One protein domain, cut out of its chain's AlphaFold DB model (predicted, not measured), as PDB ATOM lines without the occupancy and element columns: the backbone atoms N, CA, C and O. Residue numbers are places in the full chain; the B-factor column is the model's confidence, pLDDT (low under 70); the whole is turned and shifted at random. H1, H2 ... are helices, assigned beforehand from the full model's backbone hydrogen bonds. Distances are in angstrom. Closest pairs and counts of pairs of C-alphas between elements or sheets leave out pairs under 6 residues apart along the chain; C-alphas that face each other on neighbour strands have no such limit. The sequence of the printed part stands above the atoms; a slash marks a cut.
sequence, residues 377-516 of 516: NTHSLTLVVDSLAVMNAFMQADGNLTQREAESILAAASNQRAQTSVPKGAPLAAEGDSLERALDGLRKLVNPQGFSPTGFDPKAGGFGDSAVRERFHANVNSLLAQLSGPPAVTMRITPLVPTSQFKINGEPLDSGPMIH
ATOM      1  N   ASN A 377       8.656  41.148   5.774       68.12
ATOM      2  CA  ASN A 377       7.782  39.969   5.750       68.12
ATOM      3  C   ASN A 377       7.474  39.487   4.313       68.12
ATOM      4  O   ASN A 377       7.351  38.281   4.095       68.12
ATOM      5  N   THR A 378       7.444  40.390   3.326       68.38
ATOM      6  CA  THR A 378       7.304  40.055   1.894       68.38
ATOM      7  C   THR A 378       8.498  39.272   1.330       68.38
ATOM      8  O   THR A 378       8.337  38.453   0.427       68.38
ATOM      9  N   HIS A 379       9.691  39.391   1.929       78.31
ATOM     10  CA  HIS A 379      10.865  38.581   1.577       78.31
ATOM     11  C   HIS A 379      10.766  37.137   2.091       78.31
ATOM     12  O   HIS A 379      11.692  36.368   1.881       78.31
ATOM     13  N   SER A 380       9.663  36.716   2.716       85.69
ATOM     14  CA  SER A 380       9.492  35.374   3.283       85.69
ATOM     15  C   SER A 380       9.313  34.264   2.238       85.69
ATOM     16  O   SER A 380       8.378  34.272   1.433       85.69
ATOM     17  N   LEU A 381      10.136  33.210   2.332       90.62
ATOM     18  CA  LEU A 381       9.955  31.973   1.556       90.62
ATOM     19  C   LEU A 381       8.590  31.310   1.815       90.62
ATOM     20  O   LEU A 381       8.039  30.666   0.925       90.62
ATOM     21  N   THR A 382       8.029  31.459   3.018       92.38
ATOM     22  CA  THR A 382       6.762  30.825   3.412       92.38
ATOM     23  C   THR A 382       5.592  31.300   2.555       92.38
ATOM     24  O   THR A 382       4.799  30.472   2.109       92.38
ATOM     25  N   LEU A 383       5.538  32.594   2.236       92.06
ATOM     26  CA  LEU A 383       4.498  33.163   1.376       92.06
ATOM     27  C   LEU A 383       4.578  32.614  -0.058       92.06
ATOM     28  O   LEU A 383       3.560  32.270  -0.663       92.06
ATOM     29  N   VAL A 384       5.800  32.457  -0.583       94.56
ATOM     30  CA  VAL A 384       6.046  31.847  -1.901       94.56
ATOM     31  C   VAL A 384       5.614  30.377  -1.908       94.56
ATOM     32  O   VAL A 384       4.973  29.923  -2.856       94.56
ATOM     33  N   VAL A 385       5.925  29.626  -0.843       96.50
ATOM     34  CA  VAL A 385       5.525  28.216  -0.693       96.50
ATOM     35  C   VAL A 385       4.007  28.071  -0.737       96.50
ATOM     36  O   VAL A 385       3.497  27.190  -1.433       96.50
ATOM     37  N   ASP A 386       3.293  28.904   0.013       96.44
ATOM     38  CA  ASP A 386       1.847  28.779   0.186       96.44
ATOM     39  C   ASP A 386       1.105  29.185  -1.096       96.44
ATOM     40  O   ASP A 386       0.200  28.474  -1.543       96.44
ATOM     41  N   SER A 387       1.591  30.218  -1.783       96.81
ATOM     42  CA  SER A 387       1.069  30.636  -3.089       96.81
ATOM     43  C   SER A 387       1.298  29.577  -4.173       96.81
ATOM     44  O   SER A 387       0.376  29.219  -4.911       96.81
ATOM     45  N   LEU A 388       2.498  28.986  -4.235       97.81
ATOM     46  CA  LEU A 388       2.795  27.873  -5.147       97.81
ATOM     47  C   LEU A 388       1.955  26.625  -4.847       97.81
ATOM     48  O   LEU A 388       1.581  25.915  -5.781       97.81
ATOM     49  N   ALA A 389       1.620  26.361  -3.579       97.19
ATOM     50  CA  ALA A 389       0.758  25.242  -3.207       97.19
ATOM     51  C   ALA A 389      -0.661  25.400  -3.780       97.19
ATOM     52  O   ALA A 389      -1.202  24.448  -4.349       97.19
ATOM     53  N   VAL A 390      -1.241  26.602  -3.682       97.56
ATOM     54  CA  VAL A 390      -2.574  26.898  -4.230       97.56
ATOM     55  C   VAL A 390      -2.545  26.905  -5.752       97.56
ATOM     56  O   VAL A 390      -3.366  26.222  -6.364       97.56
ATOM     57  N   MET A 391      -1.570  27.570  -6.380       97.12
ATOM     58  CA  MET A 391      -1.429  27.540  -7.841       97.12
ATOM     59  C   MET A 391      -1.285  26.105  -8.369       97.12
ATOM     60  O   MET A 391      -1.940  25.738  -9.342       97.12
ATOM     61  N   ASN A 392      -0.501  25.260  -7.694       95.62
ATOM     62  CA  ASN A 392      -0.369  23.845  -8.044       95.62
ATOM     63  C   ASN A 392      -1.702  23.085  -7.921       95.62
ATOM     64  O   ASN A 392      -1.966  22.190  -8.721       95.62
ATOM     65  N   ALA A 393      -2.555  23.422  -6.948       94.62
ATOM     66  CA  ALA A 393      -3.882  22.820  -6.819       94.62
ATOM     67  C   ALA A 393      -4.840  23.269  -7.933       94.62
ATOM     68  O   ALA A 393      -5.498  22.427  -8.543       94.62
ATOM     69  N   PHE A 394      -4.860  24.563  -8.257       94.69
ATOM     70  CA  PHE A 394      -5.631  25.105  -9.379       94.69
ATOM     71  C   PHE A 394      -5.221  24.464 -10.708       94.69
ATOM     72  O   PHE A 394      -6.075  24.019 -11.469       94.69
ATOM     73  N   MET A 395      -3.918  24.345 -10.961       93.56
ATOM     74  CA  MET A 395      -3.399  23.760 -12.200       93.56
ATOM     75  C   MET A 395      -3.545  22.236 -12.275       93.56
ATOM     76  O   MET A 395      -3.503  21.668 -13.363       93.56
ATOM     77  N   GLN A 396      -3.733  21.550 -11.145       90.88
ATOM     78  CA  GLN A 396      -4.155  20.146 -11.151       90.88
ATOM     79  C   GLN A 396      -5.657  19.990 -11.418       90.88
ATOM     80  O   GLN A 396      -6.057  18.983 -11.996       90.88
ATOM     81  N   ALA A 397      -6.479  20.974 -11.039       91.19
ATOM     82  CA  ALA A 397      -7.900  21.003 -11.388       91.19
ATOM     83  C   ALA A 397      -8.129  21.340 -12.874       91.19
ATOM     84  O   ALA A 397      -9.000  20.741 -13.506       91.19
ATOM     85  N   ASP A 398      -7.334  22.269 -13.424       92.00
ATOM     86  CA  ASP A 398      -7.308  22.640 -14.842       92.00
ATOM     87  C   ASP A 398      -5.866  22.852 -15.335       92.00
ATOM     88  O   ASP A 398      -5.250  23.897 -15.117       92.00
ATOM     89  N   GLY A 399      -5.340  21.861 -16.058       89.69
ATOM     90  CA  GLY A 399      -3.977  21.883 -16.599       89.69
ATOM     91  C   GLY A 399      -3.724  22.915 -17.703       89.69
ATOM     92  O   GLY A 399      -2.579  23.045 -18.136       89.69
ATOM     93  N   ASN A 400      -4.755  23.633 -18.172       91.00
ATOM     94  CA  ASN A 400      -4.608  24.701 -19.166       91.00
ATOM     95  C   ASN A 400      -4.402  26.082 -18.544       91.00
ATOM     96  O   ASN A 400      -4.094  27.016 -19.284       91.00
ATOM     97  N   LEU A 401      -4.571  26.223 -17.224       93.00
ATOM     98  CA  LEU A 401      -4.305  27.487 -16.552       93.00
ATOM     99  C   LEU A 401      -2.838  27.878 -16.717       93.00
ATOM    100  O   LEU A 401      -1.919  27.111 -16.414       93.00
ATOM    101  N   THR A 402      -2.625  29.108 -17.164       93.56
ATOM    102  CA  THR A 402      -1.310  29.747 -17.129       93.56
ATOM    103  C   THR A 402      -1.007  30.270 -15.729       93.56
ATOM    104  O   THR A 402      -1.910  30.493 -14.918       93.56
ATOM    105  N   GLN A 403       0.273  30.522 -15.443       92.62
ATOM    106  CA  GLN A 403       0.673  31.153 -14.178       92.62
ATOM    107  C   GLN A 403      -0.081  32.468 -13.935       92.62
ATOM    108  O   GLN A 403      -0.671  32.649 -12.876       92.62
ATOM    109  N   ARG A 404      -0.127  33.353 -14.940       91.00
ATOM    110  CA  ARG A 404      -0.777  34.665 -14.812       91.00
ATOM    111  C   ARG A 404      -2.275  34.566 -14.551       91.00
ATOM    112  O   ARG A 404      -2.827  35.399 -13.844       91.00
ATOM    113  N   GLU A 405      -2.945  33.581 -15.140       93.62
ATOM    114  CA  GLU A 405      -4.369  33.355 -14.882       93.62
ATOM    115  C   GLU A 405      -4.597  32.883 -13.447       93.62
ATOM    116  O   GLU A 405      -5.494  33.399 -12.783       93.62
ATOM    117  N   ALA A 406      -3.761  31.974 -12.934       94.25
ATOM    118  CA  ALA A 406      -3.823  31.569 -11.534       94.25
ATOM    119  C   ALA A 406      -3.572  32.762 -10.595       94.25
ATOM    120  O   ALA A 406      -4.378  33.012  -9.706       94.25
ATOM    121  N   GLU A 407      -2.531  33.559 -10.842       92.81
ATOM    122  CA  GLU A 407      -2.215  34.761 -10.053       92.81
ATOM    123  C   GLU A 407      -3.333  35.809 -10.111       92.81
ATOM    124  O   GLU A 407      -3.663  36.396  -9.086       92.81
ATOM    125  N   SER A 408      -3.993  35.989 -11.261       91.56
ATOM    126  CA  SER A 408      -5.146  36.894 -11.366       91.56
ATOM    127  C   SER A 408      -6.339  36.448 -10.516       91.56
ATOM    128  O   SER A 408      -7.083  37.288 -10.016       91.56
ATOM    129  N   ILE A 409      -6.519  35.134 -10.326       92.94
ATOM    130  CA  ILE A 409      -7.550  34.593  -9.434       92.94
ATOM    131  C   ILE A 409      -7.179  34.874  -7.977       92.94
ATOM    132  O   ILE A 409      -8.052  35.284  -7.217       92.94
ATOM    133  N   LEU A 410      -5.909  34.677  -7.600       93.62
ATOM    134  CA  LEU A 410      -5.425  34.953  -6.243       93.62
ATOM    135  C   LEU A 410      -5.561  36.442  -5.906       93.62
ATOM    136  O   LEU A 410      -6.193  36.784  -4.915       93.62
ATOM    137  N   ALA A 411      -5.078  37.317  -6.788       88.88
ATOM    138  CA  ALA A 411      -5.156  38.765  -6.623       88.88
ATOM    139  C   ALA A 411      -6.597  39.294  -6.565       88.88
ATOM    140  O   ALA A 411      -6.864  40.285  -5.896       88.88
ATOM    141  N   ALA A 412      -7.538  38.654  -7.266       88.88
ATOM    142  CA  ALA A 412      -8.945  39.053  -7.255       88.88
ATOM    143  C   ALA A 412      -9.759  38.432  -6.106       88.88
ATOM    144  O   ALA A 412     -10.938  38.758  -5.952       88.88
ATOM    145  N   ALA A 413      -9.182  37.511  -5.328       91.00
ATOM    146  CA  ALA A 413      -9.894  36.828  -4.251       91.00
ATOM    147  C   ALA A 413     -10.059  37.703  -2.995       91.00
ATOM    148  O   ALA A 413     -11.006  37.482  -2.225       91.00
ATOM    149  N   SER A 414      -9.212  38.720  -2.810       87.38
ATOM    150  CA  SER A 414      -9.313  39.675  -1.706       87.38
ATOM    151  C   SER A 414      -9.200  41.136  -2.133       87.38
ATOM    152  O   SER A 414      -8.622  41.474  -3.157       87.38
ATOM    153  N   ASN A 415      -9.753  41.996  -1.274       82.19
ATOM    154  CA  ASN A 415      -9.584  43.450  -1.294       82.19
ATOM    155  C   ASN A 415      -8.836  43.942  -0.040       82.19
ATOM    156  O   ASN A 415      -8.795  45.149   0.217       82.19
ATOM    157  N   GLN A 416      -8.312  43.027   0.788       84.31
ATOM    158  CA  GLN A 416      -7.459  43.392   1.916       84.31
ATOM    159  C   GLN A 416      -6.142  43.982   1.405       84.31
ATOM    160  O   GLN A 416      -5.684  43.675   0.308       84.31
ATOM    161  N   ARG A 417      -5.559  44.877   2.199       80.56
ATOM    162  CA  ARG A 417      -4.279  45.525   1.906       80.56
ATOM    163  C   ARG A 417      -3.452  45.537   3.170       80.56
ATOM    164  O   ARG A 417      -4.015  45.784   4.244       80.56
ATOM    165  N   ALA A 418      -2.150  45.318   3.043       79.75
ATOM    166  CA  ALA A 418      -1.283  45.485   4.183       79.75
ATOM    167  C   ALA A 418      -1.125  46.967   4.538       79.75
ATOM    168  O   ALA A 418      -1.314  47.882   3.731       79.75
ATOM    169  N   GLN A 419      -0.794  47.210   5.797       79.44
ATOM    170  CA  GLN A 419      -0.386  48.526   6.263       79.44
ATOM    171  C   GLN A 419       1.116  48.688   6.030       79.44
ATOM    172  O   GLN A 419       1.878  47.829   6.438       79.44
ATOM    173  N   THR A 420       1.562  49.814   5.473       72.81
ATOM    174  CA  THR A 420       2.984  50.064   5.153       72.81
ATOM    175  C   THR A 420       3.937  49.868   6.344       72.81
ATOM    176  O   THR A 420       5.011  49.294   6.206       72.81
ATOM    177  N   SER A 421       3.579  50.349   7.539       73.19
ATOM    178  CA  SER A 421       4.431  50.221   8.726       73.19
ATOM    179  C   SER A 421       3.601  50.070   9.991       73.19
ATOM    180  O   SER A 421       2.712  50.885  10.252       73.19
ATOM    181  N   VAL A 422       3.905  49.040  10.784       69.31
ATOM    182  CA  VAL A 422       3.135  48.682  11.981       69.31
ATOM    183  C   VAL A 422       4.017  48.200  13.136       69.31
ATOM    184  O   VAL A 422       5.123  47.703  12.919       69.31
ATOM    185  N   PRO A 423       3.545  48.286  14.395       66.00
ATOM    186  CA  PRO A 423       4.168  47.578  15.511       66.00
ATOM    187  C   PRO A 423       4.163  46.057  15.302       66.00
ATOM    188  O   PRO A 423       3.245  45.514  14.688       66.00
ATOM    189  N   LYS A 424       5.139  45.358  15.894       68.06
ATOM    190  CA  LYS A 424       5.195  43.890  15.858       68.06
ATOM    191  C   LYS A 424       3.920  43.260  16.422       68.06
ATOM    192  O   LYS A 424       3.487  43.622  17.518       68.06
ATOM    193  N   GLY A 425       3.338  42.321  15.677       66.06
ATOM    194  CA  GLY A 425       2.093  41.635  16.015       66.06
ATOM    195  C   GLY A 425       0.833  42.501  15.907       66.06
ATOM    196  O   GLY A 425      -0.180  42.164  16.527       66.06
ATOM    197  N   ALA A 426       0.876  43.618  15.171       69.94
ATOM    198  CA  ALA A 426      -0.291  44.474  14.974       69.94
ATOM    199  C   ALA A 426      -1.462  43.696  14.336       69.94
ATOM    200  O   ALA A 426      -1.260  42.994  13.341       69.94
ATOM    201  N   PRO A 427      -2.689  43.806  14.884       74.69
ATOM    202  CA  PRO A 427      -3.869  43.162  14.317       74.69
ATOM    203  C   PRO A 427      -4.325  43.862  13.031       74.69
ATOM    204  O   PRO A 427      -4.300  45.090  12.969       74.69
ATOM    205  N   LEU A 428      -4.818  43.088  12.054       78.88
ATOM    206  CA  LEU A 428      -5.342  43.594  10.770       78.88
ATOM    207  C   LEU A 428      -4.317  44.450  10.007       78.88
ATOM    208  O   LEU A 428      -4.625  45.548   9.537       78.88
ATOM    209  N   ALA A 429      -3.084  43.959   9.949       80.75
ATOM    210  CA  ALA A 429      -1.957  44.652   9.342       80.75
ATOM    211  C   ALA A 429      -1.515  44.037   8.011       80.75
ATOM    212  O   ALA A 429      -0.825  44.712   7.256       80.75
ATOM    213  N   ALA A 430      -1.905  42.797   7.727       85.00
ATOM    214  CA  ALA A 430      -1.553  42.076   6.513       85.00
ATOM    215  C   ALA A 430      -2.792  41.767   5.665       85.00
ATOM    216  O   ALA A 430      -3.895  41.631   6.199       85.00
ATOM    217  N   GLU A 431      -2.590  41.604   4.359       86.88
ATOM    218  CA  GLU A 431      -3.488  40.795   3.542       86.88
ATOM    219  C   GLU A 431      -3.225  39.332   3.908       86.88
ATOM    220  O   GLU A 431      -2.075  38.901   3.983       86.88
ATOM    221  N   GLY A 432      -4.277  38.573   4.197       86.69
ATOM    222  CA  GLY A 432      -4.102  37.180   4.604       86.69
ATOM    223  C   GLY A 432      -5.260  36.279   4.235       86.69
ATOM    224  O   GLY A 432      -5.460  35.289   4.908       86.69
ATOM    225  N   ASP A 433      -6.121  36.671   3.296       91.94
ATOM    226  CA  ASP A 433      -7.260  35.838   2.901       91.94
ATOM    227  C   ASP A 433      -7.402  35.648   1.390       91.94
ATOM    228  O   ASP A 433      -8.430  35.143   0.930       91.94
ATOM    229  N   SER A 434      -6.390  36.026   0.609       93.50
ATOM    230  CA  SER A 434      -6.400  35.853  -0.844       93.50
ATOM    231  C   SER A 434      -6.225  34.388  -1.216       93.50
ATOM    232  O   SER A 434      -7.003  33.844  -2.009       93.50
ATOM    233  N   LEU A 435      -5.259  33.708  -0.594       96.06
ATOM    234  CA  LEU A 435      -5.013  32.290  -0.848       96.06
ATOM    235  C   LEU A 435      -6.165  31.429  -0.319       96.06
ATOM    236  O   LEU A 435      -6.630  30.514  -1.005       96.06
ATOM    237  N   GLU A 436      -6.672  31.747   0.870       96.31
ATOM    238  CA  GLU A 436      -7.754  31.043   1.553       96.31
ATOM    239  C   GLU A 436      -9.058  31.140   0.773       96.31
ATOM    240  O   GLU A 436      -9.707  30.119   0.531       96.31
ATOM    241  N   ARG A 437      -9.448  32.348   0.346       95.56
ATOM    242  CA  ARG A 437     -10.690  32.551  -0.411       95.56
ATOM    243  C   ARG A 437     -10.631  31.886  -1.780       95.56
ATOM    244  O   ARG A 437     -11.625  31.280  -2.187       95.56
ATOM    245  N   ALA A 438      -9.489  31.952  -2.468       95.50
ATOM    246  CA  ALA A 438      -9.300  31.262  -3.741       95.50
ATOM    247  C   ALA A 438      -9.403  29.736  -3.569       95.50
ATOM    248  O   ALA A 438     -10.178  29.076  -4.270       95.50
ATOM    249  N   LEU A 439      -8.686  29.179  -2.587       96.38
ATOM    250  CA  LEU A 439      -8.733  27.758  -2.240       96.38
ATOM    251  C   LEU A 439     -10.159  27.308  -1.890       96.38
ATOM    252  O   LEU A 439     -10.641  26.284  -2.381       96.38
ATOM    253  N   ASP A 440     -10.855  28.080  -1.061       95.81
ATOM    254  CA  ASP A 440     -12.217  27.787  -0.633       95.81
ATOM    255  C   ASP A 440     -13.224  27.836  -1.779       95.81
ATOM    256  O   ASP A 440     -14.172  27.046  -1.789       95.81
ATOM    257  N   GLY A 441     -13.013  28.718  -2.758       92.94
ATOM    258  CA  GLY A 441     -13.791  28.756  -3.993       92.94
ATOM    259  C   GLY A 441     -13.807  27.400  -4.697       92.94
ATOM    260  O   GLY A 441     -14.883  26.876  -4.988       92.94
ATOM    261  N   LEU A 442     -12.635  26.781  -4.889       91.81
ATOM    262  CA  LEU A 442     -12.538  25.439  -5.475       91.81
ATOM    263  C   LEU A 442     -13.081  24.350  -4.546       91.81
ATOM    264  O   LEU A 442     -13.838  23.484  -4.989       91.81
ATOM    265  N   ARG A 443     -12.746  24.395  -3.250       93.50
ATOM    266  CA  ARG A 443     -13.187  23.382  -2.273       93.50
ATOM    267  C   ARG A 443     -14.710  23.284  -2.178       93.50
ATOM    268  O   ARG A 443     -15.236  22.177  -2.082       93.50
ATOM    269  N   LYS A 444     -15.429  24.411  -2.252       92.19
ATOM    270  CA  LYS A 444     -16.904  24.436  -2.261       92.19
ATOM    271  C   LYS A 444     -17.506  23.680  -3.445       92.19
ATOM    272  O   LYS A 444     -18.573  23.094  -3.294       92.19
ATOM    273  N   LEU A 445     -16.842  23.690  -4.603       88.44
ATOM    274  CA  LEU A 445     -17.337  23.023  -5.810       88.44
ATOM    275  C   LEU A 445     -17.187  21.501  -5.728       88.44
ATOM    276  O   LEU A 445     -18.076  20.778  -6.172       88.44
ATOM    277  N   VAL A 446     -16.082  21.016  -5.156       88.25
ATOM    278  CA  VAL A 446     -15.778  19.575  -5.096       88.25
ATOM    279  C   VAL A 446     -16.307  18.885  -3.834       88.25
ATOM    280  O   VAL A 446     -16.545  17.682  -3.854       88.25
ATOM    281  N   ASN A 447     -16.520  19.623  -2.739       86.12
ATOM    282  CA  ASN A 447     -17.027  19.073  -1.479       86.12
ATOM    283  C   ASN A 447     -17.933  20.066  -0.720       86.12
ATOM    284  O   ASN A 447     -17.567  20.551   0.354       86.12
ATOM    285  N   PRO A 448     -19.141  20.360  -1.234       83.81
ATOM    286  CA  PRO A 448     -20.025  21.364  -0.640       83.81
ATOM    287  C   PRO A 448     -20.551  20.982   0.753       83.81
ATOM    288  O   PRO A 448     -20.813  21.859   1.570       83.81
ATOM    289  N   GLN A 449     -20.709  19.686   1.043       81.69
ATOM    290  CA  GLN A 449     -21.308  19.202   2.297       81.69
ATOM    291  C   GLN A 449     -20.313  19.170   3.469       81.69
ATOM    292  O   GLN A 449     -20.720  19.269   4.623       81.69
ATOM    293  N   GLY A 450     -19.014  19.036   3.184       75.12
ATOM    294  CA  GLY A 450     -17.941  19.037   4.183       75.12
ATOM    295  C   GLY A 450     -17.149  20.343   4.236       75.12
ATOM    296  O   GLY A 450     -16.023  20.347   4.731       75.12
ATOM    297  N   PHE A 451     -17.681  21.426   3.666       86.88
ATOM    298  CA  PHE A 451     -16.956  22.681   3.539       86.88
ATOM    299  C   PHE A 451     -16.958  23.480   4.850       86.88
ATOM    300  O   PHE A 451     -18.006  23.877   5.361       86.88
ATOM    301  N   SER A 452     -15.760  23.794   5.336       90.12
ATOM    302  CA  SER A 452     -15.509  24.855   6.307       90.12
ATOM    303  C   SER A 452     -14.523  25.865   5.711       90.12
ATOM    304  O   SER A 452     -13.580  25.442   5.022       90.12
ATOM    305  N   PRO A 453     -14.717  27.175   5.968       93.38
ATOM    306  CA  PRO A 453     -13.774  28.188   5.521       93.38
ATOM    307  C   PRO A 453     -12.355  27.898   6.007       93.38
ATOM    308  O   PRO A 453     -12.154  27.497   7.159       93.38
ATOM    309  N   THR A 454     -11.375  28.098   5.133       95.06
ATOM    310  CA  THR A 454      -9.966  28.073   5.514       95.06
ATOM    311  C   THR A 454      -9.687  29.311   6.362       95.06
ATOM    312  O   THR A 454     -10.018  30.430   5.982       95.06
ATOM    313  N   GLY A 455      -9.168  29.097   7.570       93.12
ATOM    314  CA  GLY A 455      -8.832  30.193   8.476       93.12
ATOM    315  C   GLY A 455      -7.483  30.811   8.127       93.12
ATOM    316  O   GLY A 455      -6.623  30.111   7.604       93.12
ATOM    317  N   PHE A 456      -7.306  32.069   8.518       93.00
ATOM    318  CA  PHE A 456      -6.093  32.863   8.340       93.00
ATOM    319  C   PHE A 456      -5.797  33.730   9.575       93.00
ATOM    320  O   PHE A 456      -6.667  33.882  10.441       93.00
ATOM    321  N   ASP A 457      -4.589  34.302   9.668       90.38
ATOM    322  CA  ASP A 457      -4.227  35.307  10.681       90.38
ATOM    323  C   ASP A 457      -3.836  36.636   9.999       90.38
ATOM    324  O   ASP A 457      -2.774  36.707   9.386       90.38
ATOM    325  N   PRO A 458      -4.656  37.699  10.108       88.19
ATOM    326  CA  PRO A 458      -4.413  38.983   9.442       88.19
ATOM    327  C   PRO A 458      -3.410  39.883  10.185       88.19
ATOM    328  O   PRO A 458      -3.311  41.083   9.911       88.19
ATOM    329  N   LYS A 459      -2.721  39.366  11.208       87.31
ATOM    330  CA  LYS A 459      -1.618  40.087  11.851       87.31
ATOM    331  C   LYS A 459      -0.411  40.164  10.922       87.31
ATOM    332  O   LYS A 459      -0.208  39.297  10.077       87.31
ATOM    333  N   ALA A 460       0.440  41.155  11.162       79.75
ATOM    334  CA  ALA A 460       1.793  41.141  10.621       79.75
ATOM    335  C   ALA A 460       2.506  39.836  11.038       79.75
ATOM    336  O   ALA A 460       2.390  39.410  12.193       79.75
ATOM    337  N   GLY A 461       3.115  39.141  10.071       78.75
ATOM    338  CA  GLY A 461       3.739  37.833  10.301       78.75
ATOM    339  C   GLY A 461       2.754  36.675  10.536       78.75
ATOM    340  O   GLY A 461       3.174  35.563  10.867       78.75
ATOM    341  N   GLY A 462       1.442  36.901  10.379       85.19
ATOM    342  CA  GLY A 462       0.387  35.920  10.653       85.19
ATOM    343  C   GLY A 462       0.447  34.664   9.775       85.19
ATOM    344  O   GLY A 462       0.113  33.574  10.244       85.19
ATOM    345  N   PHE A 463       0.993  34.775   8.557       87.12
ATOM    346  CA  PHE A 463       1.296  33.641   7.665       87.12
ATOM    347  C   PHE A 463       2.210  32.586   8.322       87.12
ATOM    348  O   PHE A 463       2.267  31.427   7.909       87.12
ATOM    349  N   GLY A 464       2.949  32.988   9.357       85.69
ATOM    350  CA  GLY A 464       3.834  32.143  10.137       85.69
ATOM    351  C   GLY A 464       3.160  31.279  11.203       85.69
ATOM    352  O   GLY A 464       3.831  30.413  11.777       85.69
ATOM    353  N   ASP A 465       1.874  31.496  11.506       88.56
ATOM    354  CA  ASP A 465       1.169  30.721  12.527       88.56
ATOM    355  C   ASP A 465       1.050  29.255  12.097       88.56
ATOM    356  O   ASP A 465       0.386  28.896  11.121       88.56
ATOM    357  N   SER A 466       1.691  28.367  12.860       87.62
ATOM    358  CA  SER A 466       1.753  26.951  12.503       87.62
ATOM    359  C   SER A 466       0.386  26.281  12.490       87.62
ATOM    360  O   SER A 466       0.150  25.419  11.653       87.62
ATOM    361  N   ALA A 467      -0.524  26.645  13.395       90.25
ATOM    362  CA  ALA A 467      -1.822  25.984  13.468       90.25
ATOM    363  C   ALA A 467      -2.721  26.403  12.297       90.25
ATOM    364  O   ALA A 467      -3.450  25.574  11.751       90.25
ATOM    365  N   VAL A 468      -2.667  27.677  11.906       92.12
ATOM    366  CA  VAL A 468      -3.324  28.206  10.704       92.12
ATOM    367  C   VAL A 468      -2.757  27.527   9.462       92.12
ATOM    368  O   VAL A 468      -3.508  26.902   8.711       92.12
ATOM    369  N   ARG A 469      -1.432  27.535   9.308       92.62
ATOM    370  CA  ARG A 469      -0.756  26.994   8.128       92.62
ATOM    371  C   ARG A 469      -0.922  25.481   7.970       92.62
ATOM    372  O   ARG A 469      -1.110  24.988   6.859       92.62
ATOM    373  N   GLU A 470      -0.925  24.719   9.064       94.12
ATOM    374  CA  GLU A 470      -1.221  23.279   9.023       94.12
ATOM    375  C   GLU A 470      -2.646  22.996   8.526       94.12
ATOM    376  O   GLU A 470      -2.843  22.089   7.715       94.12
ATOM    377  N   ARG A 471      -3.640  23.787   8.955       94.69
ATOM    378  CA  ARG A 471      -5.018  23.661   8.448       94.69
ATOM    379  C   ARG A 471      -5.121  24.054   6.977       94.69
ATOM    380  O   ARG A 471      -5.783  23.347   6.219       94.69
ATOM    381  N   PHE A 472      -4.448  25.127   6.569       96.12
ATOM    382  CA  PHE A 472      -4.377  25.558   5.173       96.12
ATOM    383  C   PHE A 472      -3.842  24.438   4.265       96.12
ATOM    384  O   PHE A 472      -4.518  24.011   3.329       96.12
ATOM    385  N   HIS A 473      -2.684  23.857   4.595       96.50
ATOM    386  CA  HIS A 473      -2.108  22.761   3.803       96.50
ATOM    387  C   HIS A 473      -2.926  21.468   3.886       96.50
ATOM    388  O   HIS A 473      -2.981  20.717   2.909       96.50
ATOM    389  N   ALA A 474      -3.608  21.190   5.000       95.56
ATOM    390  CA  ALA A 474      -4.565  20.085   5.065       95.56
ATOM    391  C   ALA A 474      -5.721  20.279   4.065       95.56
ATOM    392  O   ALA A 474      -6.104  19.331   3.376       95.56
ATOM    393  N   ASN A 475      -6.223  21.508   3.926       95.75
ATOM    394  CA  ASN A 475      -7.274  21.855   2.972       95.75
ATOM    395  C   ASN A 475      -6.799  21.751   1.514       95.75
ATOM    396  O   ASN A 475      -7.525  21.187   0.693       95.75
ATOM    397  N   VAL A 476      -5.577  22.205   1.205       96.00
ATOM    398  CA  VAL A 476      -4.948  22.015  -0.117       96.00
ATOM    399  C   VAL A 476      -4.845  20.526  -0.459       96.00
ATOM    400  O   VAL A 476      -5.280  20.098  -1.526       96.00
ATOM    401  N   ASN A 477      -4.326  19.703   0.456       94.00
ATOM    402  CA  ASN A 477      -4.181  18.267   0.211       94.00
ATOM    403  C   ASN A 477      -5.529  17.546   0.094       94.00
ATOM    404  O   ASN A 477      -5.672  16.658  -0.744       94.00
ATOM    405  N   SER A 478      -6.533  17.945   0.879       92.25
ATOM    406  CA  SER A 478      -7.894  17.420   0.739       92.25
ATOM    407  C   SER A 478      -8.483  17.741  -0.634       92.25
ATOM    408  O   SER A 478      -9.125  16.873  -1.221       92.25
ATOM    409  N   LEU A 479      -8.265  18.955  -1.154       92.88
ATOM    410  CA  LEU A 479      -8.693  19.333  -2.503       92.88
ATOM    411  C   LEU A 479      -8.000  18.456  -3.556       92.88
ATOM    412  O   LEU A 479      -8.672  17.862  -4.392       92.88
ATOM    413  N   LEU A 480      -6.675  18.310  -3.483       92.06
ATOM    414  CA  LEU A 480      -5.913  17.462  -4.408       92.06
ATOM    415  C   LEU A 480      -6.383  15.998  -4.385       92.06
ATOM    416  O   LEU A 480      -6.576  15.380  -5.435       92.06
ATOM    417  N   ALA A 481      -6.625  15.448  -3.194       90.75
ATOM    418  CA  ALA A 481      -7.159  14.099  -3.041       90.75
ATOM    419  C   ALA A 481      -8.547  13.956  -3.689       90.75
ATOM    420  O   ALA A 481      -8.810  12.952  -4.341       90.75
ATOM    421  N   GLN A 482      -9.413  14.965  -3.569       89.69
ATOM    422  CA  GLN A 482     -10.743  14.969  -4.189       89.69
ATOM    423  C   GLN A 482     -10.693  15.095  -5.714       89.69
ATOM    424  O   GLN A 482     -11.461  14.425  -6.396       89.69
ATOM    425  N   LEU A 483      -9.777  15.902  -6.257       88.50
ATOM    426  CA  LEU A 483      -9.593  16.037  -7.707       88.50
ATOM    427  C   LEU A 483      -9.104  14.726  -8.345       88.50
ATOM    428  O   LEU A 483      -9.548  14.356  -9.430       88.50
ATOM    429  N   SER A 484      -8.208  14.013  -7.654       86.56
ATOM    430  CA  SER A 484      -7.620  12.748  -8.122       86.56
ATOM    431  C   SER A 484      -8.428  11.488  -7.766       86.56
ATOM    432  O   SER A 484      -8.210  10.429  -8.358       86.56
ATOM    433  N   GLY A 485      -9.336  11.579  -6.790       77.94
ATOM    434  CA  GLY A 485     -10.107  10.454  -6.263       77.94
ATOM    435  C   GLY A 485     -11.278  10.053  -7.167       77.94
ATOM    436  O   GLY A 485     -11.744  10.867  -7.953       77.94
ATOM    437  N   PRO A 486     -11.787   8.810  -7.090       71.25
ATOM    438  CA  PRO A 486     -12.895   8.358  -7.930       71.25
ATOM    439  C   PRO A 486     -14.265   8.899  -7.447       71.25
ATOM    440  O   PRO A 486     -14.606   8.686  -6.282       71.25
ATOM    441  N   PRO A 487     -15.097   9.502  -8.328       73.62
ATOM    442  CA  PRO A 487     -14.816   9.825  -9.729       73.62
ATOM    443  C   PRO A 487     -13.927  11.069  -9.852       73.62
ATOM    444  O   PRO A 487     -14.215  12.091  -9.233       73.62
ATOM    445  N   ALA A 488     -12.878  10.987 -10.678       73.94
ATOM    446  CA  ALA A 488     -11.962  12.107 -10.877       73.94
ATOM    447  C   ALA A 488     -12.725  13.311 -11.436       73.94
ATOM    448  O   ALA A 488     -13.505  13.179 -12.387       73.94
ATOM    449  N   VAL A 489     -12.503  14.479 -10.840       78.50
ATOM    450  CA  VAL A 489     -13.187  15.714 -11.223       78.50
ATOM    451  C   VAL A 489     -12.246  16.532 -12.093       78.50
ATOM    452  O   VAL A 489     -11.230  17.031 -11.622       78.50
ATOM    453  N   THR A 490     -12.589  16.691 -13.371       72.94
ATOM    454  CA  THR A 490     -11.902  17.631 -14.264       72.94
ATOM    455  C   THR A 490     -12.714  18.913 -14.355       72.94
ATOM    456  O   THR A 490     -13.923  18.870 -14.591       72.94
ATOM    457  N   MET A 491     -12.054  20.054 -14.172       85.94
ATOM    458  CA  MET A 491     -12.679  21.369 -14.254       85.94
ATOM    459  C   MET A 491     -12.060  22.179 -15.386       85.94
ATOM    460  O   MET A 491     -10.936  21.931 -15.811       85.94
ATOM    461  N   ARG A 492     -12.812  23.168 -15.872       90.50
ATOM    462  CA  ARG A 492     -12.259  24.264 -16.660       90.50
ATOM    463  C   ARG A 492     -12.451  25.547 -15.875       90.50
ATOM    464  O   ARG A 492     -13.583  25.884 -15.529       90.50
ATOM    465  N   ILE A 493     -11.360  26.235 -15.588       90.94
ATOM    466  CA  ILE A 493     -11.345  27.439 -14.766       90.94
ATOM    467  C   ILE A 493     -11.174  28.632 -15.703       90.94
ATOM    468  O   ILE A 493     -10.327  28.638 -16.589       90.94
ATOM    469  N   THR A 494     -12.029  29.640 -15.557       89.88
ATOM    470  CA  THR A 494     -11.966  30.875 -16.351       89.88
ATOM    471  C   THR A 494     -11.860  32.058 -15.395       89.88
ATOM    472  O   THR A 494     -12.818  32.299 -14.656       89.88
ATOM    473  N   PRO A 495     -10.727  32.785 -15.374       89.06
ATOM    474  CA  PRO A 495     -10.599  33.990 -14.564       89.06
ATOM    475  C   PRO A 495     -11.636  35.035 -14.979       89.06
ATOM    476  O   PRO A 495     -11.790  35.335 -16.163       89.06
ATOM    477  N   LEU A 496     -12.354  35.592 -14.002       87.25
ATOM    478  CA  LEU A 496     -13.329  36.662 -14.249       87.25
ATOM    479  C   LEU A 496     -12.651  38.022 -14.447       87.25
ATOM    480  O   LEU A 496     -13.161  38.860 -15.189       87.25
ATOM    481  N   VAL A 497     -11.498  38.230 -13.809       87.31
ATOM    482  CA  VAL A 497     -10.649  39.402 -14.028       87.31
ATOM    483  C   VAL A 497      -9.569  39.011 -15.039       87.31
ATOM    484  O   VAL A 497      -8.772  38.118 -14.748       87.31
ATOM    485  N   PRO A 498      -9.529  39.617 -16.239       85.94
ATOM    486  CA  PRO A 498      -8.559  39.224 -17.248       85.94
ATOM    487  C   PRO A 498      -7.154  39.689 -16.864       85.94
ATOM    488  O   PRO A 498      -6.974  40.777 -16.316       85.94
ATOM    489  N   THR A 499      -6.140  38.910 -17.244       87.62
ATOM    490  CA  THR A 499      -4.719  39.199 -16.967       87.62
ATOM    491  C   THR A 499      -4.249  40.547 -17.524       87.62
ATOM    492  O   THR A 499      -3.279  41.111 -17.033       87.62
ATOM    493  N   SER A 500      -4.961  41.110 -18.507       87.75
ATOM    494  CA  SER A 500      -4.719  42.457 -19.034       87.75
ATOM    495  C   SER A 500      -5.027  43.587 -18.048       87.75
ATOM    496  O   SER A 500      -4.696  44.727 -18.344       87.75
ATOM    497  N   GLN A 501      -5.702  43.307 -16.929       86.38
ATOM    498  CA  GLN A 501      -5.946  44.273 -15.849       86.38
ATOM    499  C   GLN A 501      -4.794  44.340 -14.843       86.38
ATOM    500  O   GLN A 501      -4.864  45.125 -13.901       86.38
ATOM    501  N   PHE A 502      -3.740  43.551 -15.055       84.12
ATOM    502  CA  PHE A 502      -2.570  43.502 -14.197       84.12
ATOM    503  C   PHE A 502      -1.309  43.876 -14.986       84.12
ATOM    504  O   PHE A 502      -1.172  43.592 -16.181       84.12
ATOM    505  N   LYS A 503      -0.375  44.535 -14.306       81.69
ATOM    506  CA  LYS A 503       0.990  44.788 -14.765       81.69
ATOM    507  C   LYS A 503       1.757  43.464 -14.872       81.69
ATOM    508  O   LYS A 503       1.332  42.423 -14.382       81.69
ATOM    509  N   ILE A 504       2.932  43.500 -15.506       76.12
ATOM    510  CA  ILE A 504       3.781  42.306 -15.689       76.12
ATOM    511  C   ILE A 504       4.228  41.694 -14.353       76.12
ATOM    512  O   ILE A 504       4.386  40.477 -14.298       76.12
ATOM    513  N   ASN A 505       4.428  42.516 -13.319       67.06
ATOM    514  CA  ASN A 505       4.799  42.071 -11.975       67.06
ATOM    515  C   ASN A 505       3.619  41.468 -11.194       67.06
ATOM    516  O   ASN A 505       3.869  40.699 -10.276       67.06
ATOM    517  N   GLY A 506       2.370  41.712 -11.607       75.69
ATOM    518  CA  GLY A 506       1.165  41.163 -10.975       75.69
ATOM    519  C   GLY A 506       0.286  42.206 -10.284       75.69
ATOM    520  O   GLY A 506      -0.843  41.886  -9.930       75.69
ATOM    521  N   GLU A 507       0.739  43.457 -10.140       77.44
ATOM    522  CA  GLU A 507      -0.091  44.523  -9.560       77.44
ATOM    523  C   GLU A 507      -1.274  44.885 -10.468       77.44
ATOM    524  O   GLU A 507      -1.121  44.901 -11.695       77.44
ATOM    525  N   PRO A 508      -2.432  45.275  -9.914       77.81
ATOM    526  CA  PRO A 508      -3.506  45.878 -10.691       77.81
ATOM    527  C   PRO A 508      -3.030  47.124 -11.459       77.81
ATOM    528  O   PRO A 508      -2.190  47.896 -10.993       77.81
ATOM    529  N   LEU A 509      -3.579  47.351 -12.654       79.75
ATOM    530  CA  LEU A 509      -3.415  48.624 -13.357       79.75
ATOM    531  C   LEU A 509      -4.127  49.746 -12.591       79.75
ATOM    532  O   LEU A 509      -5.228  49.539 -12.085       79.75
ATOM    533  N   ASP A 510      -3.575  50.963 -12.611       69.19
ATOM    534  CA  ASP A 510      -4.197  52.147 -11.987       69.19
ATOM    535  C   ASP A 510      -5.601  52.454 -12.554       69.19
ATOM    536  O   ASP A 510      -6.421  53.111 -11.915       69.19
ATOM    537  N   SER A 511      -5.883  51.977 -13.773       59.19
ATOM    538  CA  SER A 511      -7.174  52.077 -14.466       59.19
ATOM    539  C   SER A 511      -8.020  50.800 -14.401       59.19
ATOM    540  O   SER A 511      -9.038  50.713 -15.090       59.19
ATOM    541  N   GLY A 512      -7.563  49.775 -13.680       53.28
ATOM    542  CA  GLY A 512      -8.269  48.508 -13.543       53.28
ATOM    543  C   GLY A 512      -9.581  48.677 -12.775       53.28
ATOM    544  O   GLY A 512      -9.758  49.679 -12.075       53.28
ATOM    545  N   PRO A 513     -10.537  47.738 -12.899       48.06
ATOM    546  CA  PRO A 513     -11.710  47.760 -12.042       48.06
ATOM    547  C   PRO A 513     -11.223  47.785 -10.593       48.06
ATOM    548  O   PRO A 513     -10.484  46.895 -10.177       48.06
ATOM    549  N   MET A 514     -11.618  48.818  -9.844       43.81
ATOM    550  CA  MET A 514     -11.526  48.795  -8.390       43.81
ATOM    551  C   MET A 514     -12.287  47.544  -7.967       43.81
ATOM    552  O   MET A 514     -13.510  47.491  -8.117       43.81
ATOM    553  N   ILE A 515     -11.558  46.503  -7.568       46.84
ATOM    554  CA  ILE A 515     -12.159  45.291  -7.031       46.84
ATOM    555  C   ILE A 515     -12.769  45.759  -5.703       46.84
ATOM    556  O   ILE A 515     -12.058  46.074  -4.752       46.84
ATOM    557  N   HIS A 516     -14.077  46.018  -5.721       36.75
ATOM    558  CA  HIS A 516     -14.865  46.505  -4.589       36.75
ATOM    559  C   HIS A 516     -15.583  45.339  -3.930       36.75
ATOM    560  O   HIS A 516     -16.215  44.553  -4.673       36.75
TER     561      HIS A 516
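This is residues 377 to 516 of the 516 residues of an uncharacterized protein of Betaproteobacteria bacterium RIFCSPLOWO2_12_FULL_68_20 (UniProt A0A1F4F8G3). Three helices, H1, H3 and H4, lie side by side as a small bundle, their centres making a triangle, and all three run the same way. The shorter H2 crosses H1 and H3 on the side away from H4, and long stretches without named elements fill out the rest, the last of them a tail of residues 485 to 516 that runs from the end of H4 past the H2 side. The printed part has 140 residues with four named helices, in the order H1, H2, H3, H4, and no named strand; the class is all helix, though under half of the residues, 60 of 140, are in named elements. The whole is compact, with a radius of gyration of the C-alphas of 15.4 A, and its C-alphas span 49 by 37 by 26 A along their three main axes.

Go along the printed part from Asn 377 and you first reach H1, residues 381 to 397, one of two hubs that touch three other helices each. The other hub is H3, residues 434 to 446. With H4, residues 466 to 484, these two form a bundle, that is, helices set side by side. Look at Val 390 and Leu 439, the closest C-alphas of H1 and H3, 6.5 A apart; the two helices touch at a shallow tilt of 25 degrees and run the same way. H1 also touches H4, at a shallow tilt of 19 degrees and the same way, with the C-alphas of Ala 393 and Leu 480 closest at 6.2 A. H3 and H4 touch at a tilt of 36 degrees, only just steep, and run the same way; their closest C-alphas are those of Arg 443 and Leu 479, 6.1 A apart. Now turn to H2, residues 403 to 413. It touches H1, with residues 391 to 395 of H1 alone, about perpendicular at 75 degrees, and the C-alphas of Met 391 and Ala 406 are the closest at 6.0 A. It touches H3, with residues 434 to 438 of H3 alone, about perpendicular at 83 degrees, where the C-alphas of Ala 413 and Ser 434 are the closest at 5.0 A. H2 and H4 are apart. In the backbone, every O i to N i+4 pair is within hydrogen-bond range in H1, H2 and H4, and 8 of 9 are in H3.

Find C-alpha 381 at (9.955, 31.973, 1.556); from there H1 runs 24.6 A to Ala 397. H2 begins at Gln 403 and covers 15.6 A to Ala 413. For H3, start at C-alpha 434, at (-6.400, 35.853, -0.844), and go 19.3 A to Val 446. H4, the longest helix with 19 residues, begins at Ser 466 and covers 26.7 A to C-alpha 484 at (-7.620, 12.748, -8.122).

The two C-alphas farthest apart are those of Pro 423 and Pro 487, at 49.2 A. The printed part has no cut and ends at His 516, the chain's last residue, its C-alpha 25.7 A from that of Asn 377. H1 to H2 is a tight link of 5 residues; H2 to H3, with 20 residues, and H3 to H4, with 19, are long links. After H4 look for the 32 residues 485 to 516, whose C-alphas lie 13 to 26 A from the mean of all C-alphas. The mean pLDDT of the printed part is 85.4, and 15 residues are under 70: residues 377 to 378, 422 to 426, 505 and 510 to 516.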